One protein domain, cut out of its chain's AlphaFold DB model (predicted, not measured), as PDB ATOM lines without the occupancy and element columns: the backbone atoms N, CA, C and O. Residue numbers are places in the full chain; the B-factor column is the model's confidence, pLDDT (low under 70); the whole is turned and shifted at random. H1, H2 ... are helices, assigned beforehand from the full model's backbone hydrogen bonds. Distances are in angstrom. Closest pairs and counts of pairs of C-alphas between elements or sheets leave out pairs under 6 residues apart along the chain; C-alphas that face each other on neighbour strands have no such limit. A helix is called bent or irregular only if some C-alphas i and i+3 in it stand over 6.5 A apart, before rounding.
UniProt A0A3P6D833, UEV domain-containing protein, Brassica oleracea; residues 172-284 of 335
ATOM      1  N   ASP A 172     102.915 128.817 132.034       82.06
ATOM      2  CA  ASP A 172     101.759 129.030 132.900       82.06
ATOM      3  C   ASP A 172     101.088 127.692 133.233       82.06
ATOM      4  O   ASP A 172     100.620 126.974 132.353       82.06
ATOM      5  N   VAL A 173     101.065 127.353 134.521       75.94
ATOM      6  CA  VAL A 173     100.357 126.182 135.070       75.94
ATOM      7  C   VAL A 173      99.118 126.599 135.882       75.94
ATOM      8  O   VAL A 173      98.617 125.844 136.711       75.94
ATOM      9  N   GLY A 174      98.645 127.835 135.700       75.19
ATOM     10  CA  GLY A 174      97.483 128.407 136.384       75.19
ATOM     11  C   GLY A 174      97.754 128.928 137.799       75.19
ATOM     12  O   GLY A 174      96.832 129.411 138.454       75.19
ATOM     13  N   ILE A 175      99.000 128.843 138.282       74.44
ATOM     14  CA  ILE A 175      99.468 129.296 139.606       74.44
ATOM     15  C   ILE A 175     100.922 129.775 139.534       74.44
ATOM     16  O   ILE A 175     101.716 129.310 138.716       74.44
ATOM     17  N   ASN A 176     101.304 130.672 140.446       77.06
ATOM     18  CA  ASN A 176     102.671 131.179 140.537       77.06
ATOM     19  C   ASN A 176     103.600 130.169 141.239       77.06
ATOM     20  O   ASN A 176     103.745 130.155 142.463       77.06
ATOM     21  N   LEU A 177     104.262 129.337 140.441       67.38
ATOM     22  CA  LEU A 177     105.213 128.325 140.894       67.38
ATOM     23  C   LEU A 177     106.659 128.821 140.920       67.38
ATOM     24  O   LEU A 177     107.553 128.059 140.599       67.38
ATOM     25  N   SER A 178     106.942 130.075 141.258       69.25
ATOM     26  CA  SER A 178     108.231 130.665 140.886       69.25
ATOM     27  C   SER A 178     109.507 129.850 141.234       69.25
ATOM     28  O   SER A 178     110.397 129.789 140.395       69.25
ATOM     29  N   PRO A 179     109.665 129.156 142.381       69.81
ATOM     30  CA  PRO A 179     110.785 128.213 142.587       69.81
ATOM     31  C   PRO A 179     110.715 126.916 141.748       69.81
ATOM     32  O   PRO A 179     111.741 126.402 141.323       69.81
ATOM     33  N   ASN A 180     109.511 126.406 141.487       77.81
ATOM     34  CA  ASN A 180     109.249 125.150 140.774       77.81
ATOM     35  C   ASN A 180     109.129 125.331 139.249       77.81
ATOM     36  O   ASN A 180     109.263 124.363 138.502       77.81
ATOM     37  N   GLN A 181     108.936 126.562 138.764       80.31
ATOM     38  CA  GLN A 181     109.020 126.915 137.343       80.31
ATOM     39  C   GLN A 181     110.386 126.528 136.768       80.31
ATOM     40  O   GLN A 181     110.469 126.031 135.648       80.31
ATOM     41  N   GLU A 182     111.441 126.621 137.577       83.62
ATOM     42  CA  GLU A 182     112.770 126.143 137.207       83.62
ATOM     43  C   GLU A 182     112.829 124.627 136.989       83.62
ATOM     44  O   GLU A 182     113.527 124.183 136.081       83.62
ATOM     45  N   LEU A 183     112.083 123.830 137.763       88.94
ATOM     46  CA  LEU A 183     111.993 122.377 137.571       88.94
ATOM     47  C   LEU A 183     111.192 122.039 136.310       88.94
ATOM     48  O   LEU A 183     111.645 121.250 135.484       88.94
ATOM     49  N   LEU A 184     110.047 122.698 136.103       89.00
ATOM     50  CA  LEU A 184     109.263 122.591 134.863       89.00
ATOM     51  C   LEU A 184     110.099 122.920 133.630       89.00
ATOM     52  O   LEU A 184     110.033 122.228 132.613       89.00
ATOM     53  N   LYS A 185     110.934 123.951 133.732       86.50
ATOM     54  CA  LYS A 185     111.818 124.357 132.652       86.50
ATOM     55  C   LYS A 185     112.804 123.254 132.260       86.50
ATOM     56  O   LYS A 185     113.164 123.179 131.095       86.50
ATOM     57  N   ILE A 186     113.213 122.361 133.169       89.38
ATOM     58  CA  ILE A 186     114.034 121.188 132.807       89.38
ATOM     59  C   ILE A 186     113.275 120.308 131.805       89.38
ATOM     60  O   ILE A 186     113.803 119.986 130.745       89.38
ATOM     61  N   ILE A 187     112.016 119.977 132.091       91.06
ATOM     62  CA  ILE A 187     111.168 119.143 131.221       91.06
ATOM     63  C   ILE A 187     111.048 119.766 129.819       91.06
ATOM     64  O   ILE A 187     111.173 119.073 128.804       91.06
ATOM     65  N   LEU A 188     110.860 121.086 129.765       89.38
ATOM     66  CA  LEU A 188     110.699 121.845 128.524       89.38
ATOM     67  C   LEU A 188     112.006 122.002 127.731       89.38
ATOM     68  O   LEU A 188     111.995 121.792 126.513       89.38
ATOM     69  N   ASP A 189     113.119 122.309 128.407       85.25
ATOM     70  CA  ASP A 189     114.457 122.439 127.808       85.25
ATOM     71  C   ASP A 189     114.859 121.127 127.103       85.25
ATOM     72  O   ASP A 189     115.436 121.149 126.016       85.25
ATOM     73  N   TYR A 190     114.491 119.974 127.676       88.56
ATOM     74  CA  TYR A 190     114.801 118.643 127.135       88.56
ATOM     75  C   TYR A 190     113.709 118.030 126.241       88.56
ATOM     76  O   TYR A 190     113.822 116.867 125.841       88.56
ATOM     77  N   ARG A 191     112.660 118.790 125.888       86.94
ATOM     78  CA  ARG A 191     111.545 118.335 125.028       86.94
ATOM     79  C   ARG A 191     110.921 117.029 125.508       86.94
ATOM     80  O   ARG A 191     110.736 116.070 124.747       86.94
ATOM     81  N   ILE A 192     110.604 116.992 126.794       90.88
ATOM     82  CA  ILE A 192     109.854 115.902 127.409       90.88
ATOM     83  C   ILE A 192     108.378 116.320 127.476       90.88
ATOM     84  O   ILE A 192     107.782 116.448 128.542       90.88
ATOM     85  N   THR A 193     107.806 116.627 126.305       87.88
ATOM     86  CA  THR A 193     106.492 117.278 126.182       87.88
ATOM     87  C   THR A 193     105.363 116.433 126.752       87.88
ATOM     88  O   THR A 193     104.476 116.985 127.379       87.88
ATOM     89  N   HIS A 194     105.437 115.102 126.648       91.25
ATOM     90  CA  HIS A 194     104.410 114.220 127.205       91.25
ATOM     91  C   HIS A 194     104.298 114.327 128.731       91.25
ATOM     92  O   HIS A 194     103.194 114.276 129.259       91.25
ATOM     93  N   LEU A 195     105.410 114.526 129.451       93.88
ATOM     94  CA  LEU A 195     105.361 114.765 130.899       93.88
ATOM     95  C   LEU A 195     104.830 116.165 131.208       93.88
ATOM     96  O   LEU A 195     104.056 116.328 132.145       93.88
ATOM     97  N   TYR A 196     105.208 117.170 130.413       91.38
ATOM     98  CA  TYR A 196     104.653 118.518 130.552       91.38
ATOM     99  C   TYR A 196     103.127 118.523 130.367       91.38
ATOM    100  O   TYR A 196     102.422 119.085 131.203       91.38
ATOM    101  N   ASP A 197     102.625 117.828 129.343       91.19
ATOM    102  CA  ASP A 197     101.198 117.707 129.029       91.19
ATOM    103  C   ASP A 197     100.402 117.042 130.162       91.19
ATOM    104  O   ASP A 197      99.236 117.370 130.375       91.19
ATOM    105  N   GLU A 198     101.011 116.126 130.917       94.12
ATOM    106  CA  GLU A 198     100.389 115.549 132.113       94.12
ATOM    107  C   GLU A 198     100.443 116.497 133.314       94.12
ATOM    108  O   GLU A 198      99.461 116.609 134.050       94.12
ATOM    109  N   ILE A 199     101.538 117.240 133.500       91.44
ATOM    110  CA  ILE A 199     101.653 118.194 134.612       91.44
ATOM    111  C   ILE A 199     100.620 119.315 134.486       91.44
ATOM    112  O   ILE A 199      99.995 119.672 135.483       91.44
ATOM    113  N   ILE A 200     100.377 119.836 133.280       88.88
ATOM    114  CA  ILE A 200      99.369 120.891 133.068       88.88
ATOM    115  C   ILE A 200      97.925 120.410 133.306       88.88
ATOM    116  O   ILE A 200      97.031 121.237 133.473       88.88
ATOM    117  N   LYS A 201      97.677 119.092 133.338       91.00
ATOM    118  CA  LYS A 201      96.367 118.512 133.692       91.00
ATOM    119  C   LYS A 201      96.158 118.415 135.203       91.00
ATOM    120  O   LYS A 201      95.023 118.233 135.650       91.00
ATOM    121  N   ILE A 202      97.224 118.520 136.001       90.19
ATOM    122  CA  ILE A 202      97.122 118.538 137.461       90.19
ATOM    123  C   ILE A 202      96.370 119.803 137.873       90.19
ATOM    124  O   ILE A 202      96.601 120.894 137.357       90.19
ATOM    125  N   THR A 203      95.456 119.677 138.836       86.62
ATOM    126  CA  THR A 203      94.752 120.856 139.343       86.62
ATOM    127  C   THR A 203      95.747 121.831 139.985       86.62
ATOM    128  O   THR A 203      96.689 121.394 140.658       86.62
ATOM    129  N   PRO A 204      95.534 123.155 139.881       82.81
ATOM    130  CA  PRO A 204      96.471 124.113 140.466       82.81
ATOM    131  C   PRO A 204      96.699 123.884 141.974       82.81
ATOM    132  O   PRO A 204      97.823 123.931 142.464       82.81
ATOM    133  N   ALA A 205      95.663 123.479 142.715       80.56
ATOM    134  CA  ALA A 205      95.789 123.128 144.134       80.56
ATOM    135  C   ALA A 205      96.744 121.947 144.411       80.56
ATOM    136  O   ALA A 205      97.370 121.898 145.467       80.56
ATOM    137  N   ARG A 206      96.867 120.989 143.484       88.38
ATOM    138  CA  ARG A 206      97.720 119.796 143.634       88.38
ATOM    139  C   ARG A 206      99.113 119.963 143.037       88.38
ATOM    140  O   ARG A 206      99.998 119.179 143.358       88.38
ATOM    141  N   THR A 207      99.326 120.981 142.206       86.94
ATOM    142  CA  THR A 207     100.599 121.152 141.494       86.94
ATOM    143  C   THR A 207     101.746 121.502 142.456       86.94
ATOM    144  O   THR A 207     102.860 121.020 142.270       86.94
ATOM    145  N   TYR A 208     101.488 122.253 143.536       85.25
ATOM    146  CA  TYR A 208     102.485 122.462 144.601       85.25
ATOM    147  C   TYR A 208     102.888 121.146 145.270       85.25
ATOM    148  O   TYR A 208     104.069 120.828 145.308       85.25
ATOM    149  N   ALA A 209     101.908 120.352 145.713       89.50
ATOM    150  CA  ALA A 209     102.162 119.071 146.372       89.50
ATOM    151  C   ALA A 209     102.937 118.098 145.469       89.50
ATOM    152  O   ALA A 209     103.790 117.358 145.951       89.50
ATOM    153  N   PHE A 210     102.673 118.129 144.160       92.56
ATOM    154  CA  PHE A 210     103.433 117.367 143.176       92.56
ATOM    155  C   PHE A 210     104.918 117.760 143.169       92.56
ATOM    156  O   PHE A 210     105.779 116.895 143.316       92.56
ATOM    157  N   PHE A 211     105.237 119.053 143.051       89.88
ATOM    158  CA  PHE A 211     106.635 119.504 143.049       89.88
ATOM    159  C   PHE A 211     107.317 119.384 144.415       89.88
ATOM    160  O   PHE A 211     108.521 119.143 144.458       89.88
ATOM    161  N   ASP A 212     106.569 119.476 145.515       88.94
ATOM    162  CA  ASP A 212     107.084 119.161 146.848       88.94
ATOM    163  C   ASP A 212     107.494 117.686 146.935       88.94
ATOM    164  O   ASP A 212     108.539 117.365 147.494       88.94
ATOM    165  N   GLU A 213     106.707 116.779 146.352       93.31
ATOM    166  CA  GLU A 213     107.034 115.353 146.322       93.31
ATOM    167  C   GLU A 213     108.252 115.059 145.442       93.31
ATOM    168  O   GLU A 213     109.121 114.285 145.841       93.31
ATOM    169  N   VAL A 214     108.380 115.742 144.298       93.25
ATOM    170  CA  VAL A 214     109.605 115.710 143.483       93.25
ATOM    171  C   VAL A 214     110.807 116.174 144.310       93.25
ATOM    172  O   VAL A 214     111.831 115.496 144.338       93.25
ATOM    173  N   ALA A 215     110.693 117.301 145.018       90.69
ATOM    174  CA  ALA A 215     111.791 117.866 145.799       90.69
ATOM    175  C   ALA A 215     112.231 116.956 146.960       90.69
ATOM    176  O   ALA A 215     113.427 116.847 147.222       90.69
ATOM    177  N   LYS A 216     111.300 116.244 147.611       92.25
ATOM    178  CA  LYS A 216     111.603 115.282 148.691       92.25
ATOM    179  C   LYS A 216     112.449 114.090 148.247       92.25
ATOM    180  O   LYS A 216     113.063 113.445 149.095       92.25
ATOM    181  N   ARG A 217     112.484 113.777 146.948       93.94
ATOM    182  CA  ARG A 217     113.353 112.718 146.407       93.94
ATOM    183  C   ARG A 217     114.833 113.118 146.400       93.94
ATOM    184  O   ARG A 217     115.682 112.265 146.171       93.94
ATOM    185  N   TYR A 218     115.147 114.381 146.694       91.75
ATOM    186  CA  TYR A 218     116.507 114.903 146.769       91.75
ATOM    187  C   TYR A 218     116.907 115.275 148.207       91.75
ATOM    188  O   TYR A 218     116.045 115.545 149.046       91.75
ATOM    189  N   PRO A 219     118.217 115.332 148.520       86.44
ATOM    190  CA  PRO A 219     118.689 115.771 149.829       86.44
ATOM    191  C   PRO A 219     118.194 117.188 150.189       86.44
ATOM    192  O   PRO A 219     118.279 118.094 149.357       86.44
ATOM    193  N   PRO A 220     117.773 117.436 151.445       75.94
ATOM    194  CA  PRO A 220     117.135 118.694 151.859       75.94
ATOM    195  C   PRO A 220     118.069 119.920 151.875       75.94
ATOM    196  O   PRO A 220     117.617 121.031 152.128       75.94
ATOM    197  N   VAL A 221     119.368 119.741 151.622       72.44
ATOM    198  CA  VAL A 221     120.397 120.795 151.723       72.44
ATOM    199  C   VAL A 221     120.586 121.558 150.398       72.44
ATOM    200  O   VAL A 221     121.368 122.501 150.316       72.44
ATOM    201  N   LEU A 222     119.878 121.175 149.332       76.94
ATOM    202  CA  LEU A 222     120.039 121.786 148.012       76.94
ATOM    203  C   LEU A 222     119.293 123.129 147.914       76.94
ATOM    204  O   LEU A 222     118.100 123.170 147.627       76.94
ATOM    205  N   ALA A 223     120.018 124.237 148.112       74.56
ATOM    206  CA  ALA A 223     119.479 125.600 147.991       74.56
ATOM    207  C   ALA A 223     118.966 125.934 146.570       74.56
ATOM    208  O   ALA A 223     117.989 126.673 146.418       74.56
ATOM    209  N   ASP A 224     119.600 125.362 145.540       83.81
ATOM    210  CA  ASP A 224     119.167 125.408 144.139       83.81
ATOM    211  C   ASP A 224     119.068 123.986 143.568       83.81
ATOM    212  O   ASP A 224     119.993 123.461 142.943       83.81
ATOM    213  N   LEU A 225     117.926 123.344 143.813       88.50
ATOM    214  CA  LEU A 225     117.657 121.994 143.325       88.50
ATOM    215  C   LEU A 225     117.711 121.914 141.791       88.50
ATOM    216  O   LEU A 225     118.290 120.983 141.234       88.50
ATOM    217  N   ALA A 226     117.134 122.893 141.094       87.75
ATOM    218  CA  ALA A 226     117.079 122.875 139.639       87.75
ATOM    219  C   ALA A 226     118.468 123.084 139.016       87.75
ATOM    220  O   ALA A 226     118.803 122.437 138.021       87.75
ATOM    221  N   GLY A 227     119.294 123.953 139.604       85.50
ATOM    222  CA  GLY A 227     120.708 124.085 139.267       85.50
ATOM    223  C   GLY A 227     121.468 122.784 139.500       85.50
ATOM    224  O   GLY A 227     122.129 122.302 138.580       85.50
ATOM    225  N   HIS A 228     121.298 122.162 140.673       88.56
ATOM    226  CA  HIS A 228     121.926 120.883 141.015       88.56
ATOM    227  C   HIS A 228     121.597 119.780 140.000       88.56
ATOM    228  O   HIS A 228     122.511 119.152 139.467       88.56
ATOM    229  N   ILE A 229     120.317 119.592 139.661       91.00
ATOM    230  CA  ILE A 229     119.867 118.585 138.684       91.00
ATOM    231  C   ILE A 229     120.569 118.772 137.330       91.00
ATOM    232  O   ILE A 229     120.978 117.806 136.689       91.00
ATOM    233  N   ARG A 230     120.750 120.024 136.898       88.31
ATOM    234  CA  ARG A 230     121.321 120.365 135.587       88.31
ATOM    235  C   ARG A 230     122.835 120.206 135.495       88.31
ATOM    236  O   ARG A 230     123.361 120.249 134.386       88.31
ATOM    237  N   THR A 231     123.532 120.006 136.613       87.25
ATOM    238  CA  THR A 231     124.997 119.844 136.629       87.25
ATOM    239  C   THR A 231     125.474 118.619 135.850       87.25
ATOM    240  O   THR A 231     126.608 118.598 135.372       87.25
ATOM    241  N   SER A 232     124.633 117.592 135.693       89.81
ATOM    242  CA  SER A 232     125.020 116.350 135.027       89.81
ATOM    243  C   SER A 232     123.871 115.702 134.259       89.81
ATOM    244  O   SER A 232     122.712 115.773 134.658       89.81
ATOM    245  N   GLN A 233     124.206 114.984 133.181       92.50
ATOM    246  CA  GLN A 233     123.235 114.199 132.409       92.50
ATOM    247  C   GLN A 233     122.504 113.180 133.292       92.50
ATOM    248  O   GLN A 233     121.310 112.952 133.120       92.50
ATOM    249  N   ARG A 234     123.224 112.577 134.248       92.62
ATOM    250  CA  ARG A 234     122.655 111.627 135.207       92.62
ATOM    251  C   ARG A 234     121.588 112.290 136.073       92.62
ATOM    252  O   ARG A 234     120.503 111.738 136.171       92.62
ATOM    253  N   GLY A 235     121.880 113.466 136.631       92.88
ATOM    254  CA  GLY A 235     120.924 114.213 137.451       92.88
ATOM    255  C   GLY A 235     119.646 114.556 136.687       92.88
ATOM    256  O   GLY A 235     118.551 114.374 137.209       92.88
ATOM    257  N   VAL A 236     119.768 114.972 135.421       93.62
ATOM    258  CA  VAL A 236     118.599 115.257 134.576       93.62
ATOM    259  C   VAL A 236     117.788 113.993 134.272       93.62
ATOM    260  O   VAL A 236     116.564 114.035 134.350       93.62
ATOM    261  N   ASN A 237     118.439 112.873 133.938       95.06
ATOM    262  CA  ASN A 237     117.731 111.610 133.704       95.06
ATOM    263  C   ASN A 237     116.993 111.139 134.967       95.06
ATOM    264  O   ASN A 237     115.822 110.800 134.879       95.06
ATOM    265  N   GLU A 238     117.636 111.208 136.134       95.44
ATOM    266  CA  GLU A 238     117.024 110.855 137.422       95.44
ATOM    267  C   GLU A 238     115.811 111.739 137.743       95.44
ATOM    268  O   GLU A 238     114.769 111.242 138.160       95.44
ATOM    269  N   PHE A 239     115.904 113.043 137.470       96.00
ATOM    270  CA  PHE A 239     114.763 113.951 137.582       96.00
ATOM    271  C   PHE A 239     113.595 113.541 136.676       96.00
ATOM    272  O   PHE A 239     112.445 113.542 137.113       96.00
ATOM    273  N   ILE A 240     113.878 113.175 135.422       96.19
ATOM    274  CA  ILE A 240     112.848 112.719 134.479       96.19
ATOM    275  C   ILE A 240     112.220 111.412 134.954       96.19
ATOM    276  O   ILE A 240     111.000 111.290 134.887       96.19
ATOM    277  N   ASP A 241     113.022 110.476 135.458       96.56
ATOM    278  CA  ASP A 241     112.541 109.207 136.004       96.56
ATOM    279  C   ASP A 241     111.591 109.441 137.188       96.56
ATOM    280  O   ASP A 241     110.489 108.895 137.198       96.56
ATOM    281  N   ILE A 242     111.960 110.316 138.133       96.75
ATOM    282  CA  ILE A 242     111.121 110.685 139.287       96.75
ATOM    283  C   ILE A 242     109.797 111.309 138.835       96.75
ATOM    284  O   ILE A 242     108.727 110.937 139.317       96.75
ATOM    285  N   VAL A 243     109.852 112.271 137.911       96.56
ATOM    286  CA  VAL A 243     108.649 112.940 137.399       96.56
ATOM    287  C   VAL A 243     107.747 111.946 136.665       96.56
ATOM    288  O   VAL A 243     106.537 111.952 136.877       96.56
ATOM    289  N   ALA A 244     108.321 111.079 135.831       96.88
ATOM    290  CA  ALA A 244     107.585 110.053 135.106       96.88
ATOM    291  C   ALA A 244     106.924 109.045 136.062       96.88
ATOM    292  O   ALA A 244     105.742 108.747 135.899       96.88
ATOM    293  N   GLU A 245     107.639 108.596 137.100       97.19
ATOM    294  CA  GLU A 245     107.121 107.719 138.158       97.19
ATOM    295  C   GLU A 245     105.901 108.344 138.850       97.19
ATOM    296  O   GLU A 245     104.841 107.721 138.915       97.19
ATOM    297  N   LEU A 246     106.021 109.592 139.316       96.19
ATOM    298  CA  LEU A 246     104.948 110.287 140.038       96.19
ATOM    299  C   LEU A 246     103.706 110.551 139.175       96.19
ATOM    300  O   LEU A 246     102.599 110.641 139.704       96.19
ATOM    301  N   LEU A 247     103.878 110.675 137.857       95.81
ATOM    302  CA  LEU A 247     102.784 110.855 136.899       95.81
ATOM    303  C   LEU A 247     102.221 109.527 136.366       95.81
ATOM    304  O   LEU A 247     101.227 109.541 135.639       95.81
ATOM    305  N   GLY A 248     102.849 108.388 136.680       94.88
ATOM    306  CA  GLY A 248     102.501 107.093 136.090       94.88
ATOM    307  C   GLY A 248     102.746 107.035 134.576       94.88
ATOM    308  O   GLY A 248     102.002 106.377 133.853       94.88
ATOM    309  N   GLN A 249     103.755 107.757 134.090       96.00
ATOM    310  CA  GLN A 249     104.093 107.905 132.675       96.00
ATOM    311  C   GLN A 249     105.399 107.183 132.326       96.00
ATOM    312  O   GLN A 249     106.232 106.938 133.200       96.00
ATOM    313  N   PRO A 250     105.637 106.861 131.042       93.12
ATOM    314  CA  PRO A 250     106.929 106.348 130.617       93.12
ATOM    315  C   PRO A 250     108.017 107.422 130.749       93.12
ATOM    316  O   PRO A 250     107.834 108.580 130.353       93.12
ATOM    317  N   SER A 251     109.179 107.015 131.258       91.94
ATOM    318  CA  SER A 251     110.375 107.857 131.266       91.94
ATOM    319  C   SER A 251     111.006 107.963 129.871       91.94
ATOM    320  O   SER A 251     110.756 107.152 128.975       91.94
ATOM    321  N   LYS A 252     111.853 108.978 129.688       89.81
ATOM    322  CA  LYS A 252     112.644 109.211 128.481       89.81
ATOM    323  C   LYS A 252     114.084 109.536 128.857       89.81
ATOM    324  O   LYS A 252     114.375 110.596 129.400       89.81
ATOM    325  N   THR A 253     115.004 108.656 128.476       88.75
ATOM    326  CA  THR A 253     116.438 108.889 128.655       88.75
ATOM    327  C   THR A 253     116.954 109.908 127.641       88.75
ATOM    328  O   THR A 253     116.754 109.776 126.432       88.75
ATOM    329  N   ILE A 254     117.670 110.919 128.126       88.56
ATOM    330  CA  ILE A 254     118.296 111.939 127.289       88.56
ATOM    331  C   ILE A 254     119.640 111.441 126.756       88.56
ATOM    332  O   ILE A 254     120.451 110.880 127.497       88.56
ATOM    333  N   SER A 255     119.918 111.705 125.475       87.12
ATOM    334  CA  SER A 255     121.220 111.425 124.867       87.12
ATOM    335  C   SER A 255     122.309 112.388 125.356       87.12
ATOM    336  O   SER A 255     122.054 113.558 125.654       87.12
ATOM    337  N   LYS A 256     123.560 111.916 125.374       84.69
ATOM    338  CA  LYS A 256     124.720 112.731 125.773       84.69
ATOM    339  C   LYS A 256     124.868 113.982 124.903       84.69
ATOM    340  O   LYS A 256     125.165 115.055 125.420       84.69
ATOM    341  N   ASN A 257     124.610 113.854 123.602       84.12
ATOM    342  CA  ASN A 257     124.678 114.971 122.661       84.12
ATOM    343  C   ASN A 257     123.654 116.055 123.014       84.12
ATOM    344  O   ASN A 257     124.023 117.218 123.108       84.12
ATOM    345  N   MET A 258     122.403 115.673 123.297       83.88
ATOM    346  CA  MET A 258     121.361 116.629 123.684       83.88
ATOM    347  C   MET A 258     121.709 117.355 124.992       83.88
ATOM    348  O   MET A 258     121.554 118.573 125.068       83.88
ATOM    349  N   PHE A 259     122.251 116.638 125.984       85.75
ATOM    350  CA  PHE A 259     122.735 117.243 127.229       85.75
ATOM    351  C   PHE A 259     123.844 118.276 126.989       85.75
ATOM    352  O   PHE A 259     123.736 119.409 127.452       85.75
ATOM    353  N   ILE A 260     124.881 117.916 126.226       82.31
ATOM    354  CA  ILE A 260     126.004 118.819 125.928       82.31
ATOM    355  C   ILE A 260     125.511 120.069 125.196       82.31
ATOM    356  O   ILE A 260     125.890 121.179 125.559       82.31
ATOM    357  N   THR A 261     124.641 119.906 124.198       79.62
ATOM    358  CA  THR A 261     124.111 121.030 123.423       79.62
ATOM    359  C   THR A 261     123.364 122.035 124.304       79.62
ATOM    360  O   THR A 261     123.583 123.235 124.168       79.62
ATOM    361  N   ILE A 262     122.520 121.569 125.228       79.50
ATOM    362  CA  ILE A 262     121.783 122.450 126.149       79.50
ATOM    363  C   ILE A 262     122.730 123.089 127.174       79.50
ATOM    364  O   ILE A 262     122.614 124.281 127.462       79.50
ATOM    365  N   LEU A 263     123.702 122.332 127.696       80.94
ATOM    366  CA  LEU A 263     124.681 122.838 128.658       80.94
ATOM    367  C   LEU A 263     125.524 123.980 128.072       80.94
ATOM    368  O   LEU A 263     125.701 124.997 128.737       80.94
ATOM    369  N   VAL A 264     126.001 123.848 126.830       73.56
ATOM    370  CA  VAL A 264     126.797 124.888 126.155       73.56
ATOM    371  C   VAL A 264     126.022 126.201 126.057       73.56
ATOM    372  O   VAL A 264     126.552 127.247 126.425       73.56
ATOM    373  N   VAL A 265     124.752 126.154 125.640       70.19
ATOM    374  CA  VAL A 265     123.900 127.354 125.553       70.19
ATOM    375  C   VAL A 265     123.733 128.002 126.928       70.19
ATOM    376  O   VAL A 265     123.891 129.213 127.062       70.19
ATOM    377  N   ARG A 266     123.492 127.202 127.975       71.50
ATOM    378  CA  ARG A 266     123.367 127.716 129.348       71.50
ATOM    379  C   ARG A 266     124.658 128.348 129.862       71.50
ATOM    380  O   ARG A 266     124.596 129.390 130.501       71.50
ATOM    381  N   VAL A 267     125.817 127.752 129.589       70.44
ATOM    382  CA  VAL A 267     127.114 128.312 130.001       70.44
ATOM    383  C   VAL A 267     127.370 129.648 129.303       70.44
ATOM    384  O   VAL A 267     127.754 130.610 129.964       70.44
ATOM    385  N   LEU A 268     127.097 129.742 127.998       65.69
ATOM    386  CA  LEU A 268     127.220 130.998 127.247       65.69
ATOM    387  C   LEU A 268     126.317 132.099 127.823       65.69
ATOM    388  O   LEU A 268     126.748 133.243 127.967       65.69
ATOM    389  N   VAL A 269     125.100 131.731 128.220       63.50
ATOM    390  CA  VAL A 269     124.140 132.603 128.905       63.50
ATOM    391  C   VAL A 269     124.651 133.064 130.278       63.50
ATOM    392  O   VAL A 269     124.677 134.259 130.556       63.50
ATOM    393  N   VAL A 270     125.124 132.154 131.134       61.91
ATOM    394  CA  VAL A 270     125.613 132.503 132.483       61.91
ATOM    395  C   VAL A 270     126.850 133.398 132.419       61.91
ATOM    396  O   VAL A 270     126.942 134.378 133.163       61.91
ATOM    397  N   ILE A 271     127.786 133.106 131.508       61.91
ATOM    398  CA  ILE A 271     128.958 133.957 131.265       61.91
ATOM    399  C   ILE A 271     128.500 135.376 130.930       61.91
ATOM    400  O   ILE A 271     129.006 136.340 131.502       61.91
ATOM    401  N   ARG A 272     127.500 135.507 130.058       60.03
ATOM    402  CA  ARG A 272     126.949 136.802 129.678       60.03
ATOM    403  C   ARG A 272     126.318 137.537 130.860       60.03
ATOM    404  O   ARG A 272     126.676 138.686 131.094       60.03
ATOM    405  N   VAL A 273     125.429 136.904 131.625       55.75
ATOM    406  CA  VAL A 273     124.783 137.558 132.781       55.75
ATOM    407  C   VAL A 273     125.827 138.032 133.796       55.75
ATOM    408  O   VAL A 273     125.743 139.142 134.323       55.75
ATOM    409  N   THR A 274     126.872 137.232 134.009       57.28
ATOM    410  CA  THR A 274     127.985 137.590 134.895       57.28
ATOM    411  C   THR A 274     128.767 138.796 134.361       57.28
ATOM    412  O   THR A 274     129.115 139.697 135.125       57.28
ATOM    413  N   LEU A 275     129.012 138.868 133.049       54.75
ATOM    414  CA  LEU A 275     129.654 140.023 132.413       54.75
ATOM    415  C   LEU A 275     128.780 141.286 132.489       54.75
ATOM    416  O   LEU A 275     129.289 142.364 132.807       54.75
ATOM    417  N   GLU A 276     127.468 141.163 132.285       54.34
ATOM    418  CA  GLU A 276     126.517 142.269 132.438       54.34
ATOM    419  C   GLU A 276     126.477 142.789 133.888       54.34
ATOM    420  O   GLU A 276     126.448 143.998 134.121       54.34
ATOM    421  N   TYR A 277     126.574 141.900 134.879       51.44
ATOM    422  CA  TYR A 277     126.662 142.277 136.289       51.44
ATOM    423  C   TYR A 277     127.978 142.999 136.621       51.44
ATOM    424  O   TYR A 277     127.980 144.066 137.241       51.44
ATOM    425  N   VAL A 278     129.114 142.471 136.156       55.94
ATOM    426  CA  VAL A 278     130.433 143.090 136.370       55.94
ATOM    427  C   VAL A 278     130.517 144.467 135.705       55.94
ATOM    428  O   VAL A 278     131.102 145.396 136.268       55.94
ATOM    429  N   THR A 279     129.933 144.630 134.518       56.53
ATOM    430  CA  THR A 279     129.887 145.925 133.822       56.53
ATOM    431  C   THR A 279     128.969 146.923 134.532       56.53
ATOM    432  O   THR A 279     129.366 148.083 134.684       56.53
ATOM    433  N   LEU A 280     127.818 146.485 135.059       51.00
ATOM    434  CA  LEU A 280     126.934 147.309 135.890       51.00
ATOM    435  C   LEU A 280     127.675 147.827 137.134       51.00
ATOM    436  O   LEU A 280     127.754 149.041 137.331       51.00
ATOM    437  N   LEU A 281     128.321 146.937 137.897       49.09
ATOM    438  CA  LEU A 281     129.102 147.295 139.089       49.09
ATOM    439  C   LEU A 281     130.246 148.271 138.771       49.09
ATOM    440  O   LEU A 281     130.480 149.235 139.507       49.09
ATOM    441  N   ARG A 282     130.949 148.076 137.647       50.38
ATOM    442  CA  ARG A 282     131.994 149.004 137.172       50.38
ATOM    443  C   ARG A 282     131.445 150.376 136.767       50.38
ATOM    444  O   ARG A 282     132.147 151.378 136.892       50.38
ATOM    445  N   SER A 283     130.215 150.440 136.263       49.56
ATOM    446  CA  SER A 283     129.568 151.703 135.896       49.56
ATOM    447  C   SER A 283     129.066 152.486 137.118       49.56
ATOM    448  O   SER A 283     129.152 153.715 137.134       49.56
ATOM    449  N   GLU A 284     128.606 151.791 138.163       51.44
ATOM    450  CA  GLU A 284     128.134 152.404 139.411       51.44
ATOM    451  C   GLU A 284     129.294 152.906 140.278       51.44
ATOM    452  O   GLU A 284     129.249 154.029 140.784       51.44
TER     453      GLU A 284
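AT A GLANCE: This is residues 172 to 284 of the 335 residues of the protein "UEV domain-containing protein" of Brassica oleracea (UniProt A0A3P6D833). A small rounded body of five helices has one long helix, H6, running out of it, and residues 267 to 284 of H6 stick out as a straight arm. In the body H1 lies between H2 and H4, and H5 crosses this group on one side, packing on H2 with one part and meeting H4 at a corner with another, while H3 packs on H5. The printed part has 113 residues with six named helices, H1 to H6 in chain order, and no named strand; the class is all helix. It is only just compact, close to loose, with a radius of gyration of the C-alphas of 15.7 A, and it is elongated, spanning 51 by 33 by 27 A.

HOW THE PARTS SIT: H1, residues 178 to 189, and H2, residues 193 to 199, form a helical hairpin at a shallow tilt of 29 degrees, opposite ways; their closest C-alphas, of Ile 187 and Tyr 196, are 6.6 A apart. H3, residues 204 to 216, is close to H1 but not clearly touching, about perpendicular at 79 degrees. H4, residues 225 to 230, touches H1 at a shallow tilt of 17 degrees, the same way, with the C-alphas of Leu 183 and Ala 226 closest at 5.5 A. H5, residues 233 to 247, is the hub and touches three helices. It touches H2 with residues 243 to 247 alone, at a steep tilt of 48 degrees, closest at the C-alphas of Leu 195 and Ala 244, 6.7 A. It touches H3 at a steep tilt of 45 degrees, opposite ways, closest at the C-alphas of Val 214 and Ile 242, 6.7 A. H4 and H5 touch only at the corner, with the C-alphas of Ile 229 and Gly 235 closest at 4.7 A. H6, residues 256 to 284, touches no helix but is near H5, with the C-alphas of Gln 233 and Phe 259 closest at 6.0 A. Every O i to N i+4 pair is within hydrogen-bond range in H2, H4, H5 and H6, against 5 of 8 in H1 and 7 of 9 in H3.

IN THESE COORDINATES: H1 begins at C-alpha 178 at (108.231, 130.665, 140.886) and is 16.7 A long. H3, 19.4 A, is only just irregular: C-alphas 205 and 208 are 6.7 A apart. H5, 21.2 A, ends at C-alpha 247 at (102.784, 110.855, 136.899). H6, 42.1 A, ends at C-alpha 284 at (128.134, 152.404, 139.411).

THE WHOLE: The two farthest C-alphas, of Gly 248 and Ser 283, are 52.2 A apart. The printed part has no cut and no long link. The pLDDT is under 70 at residues 177 to 179 and 268 to 284.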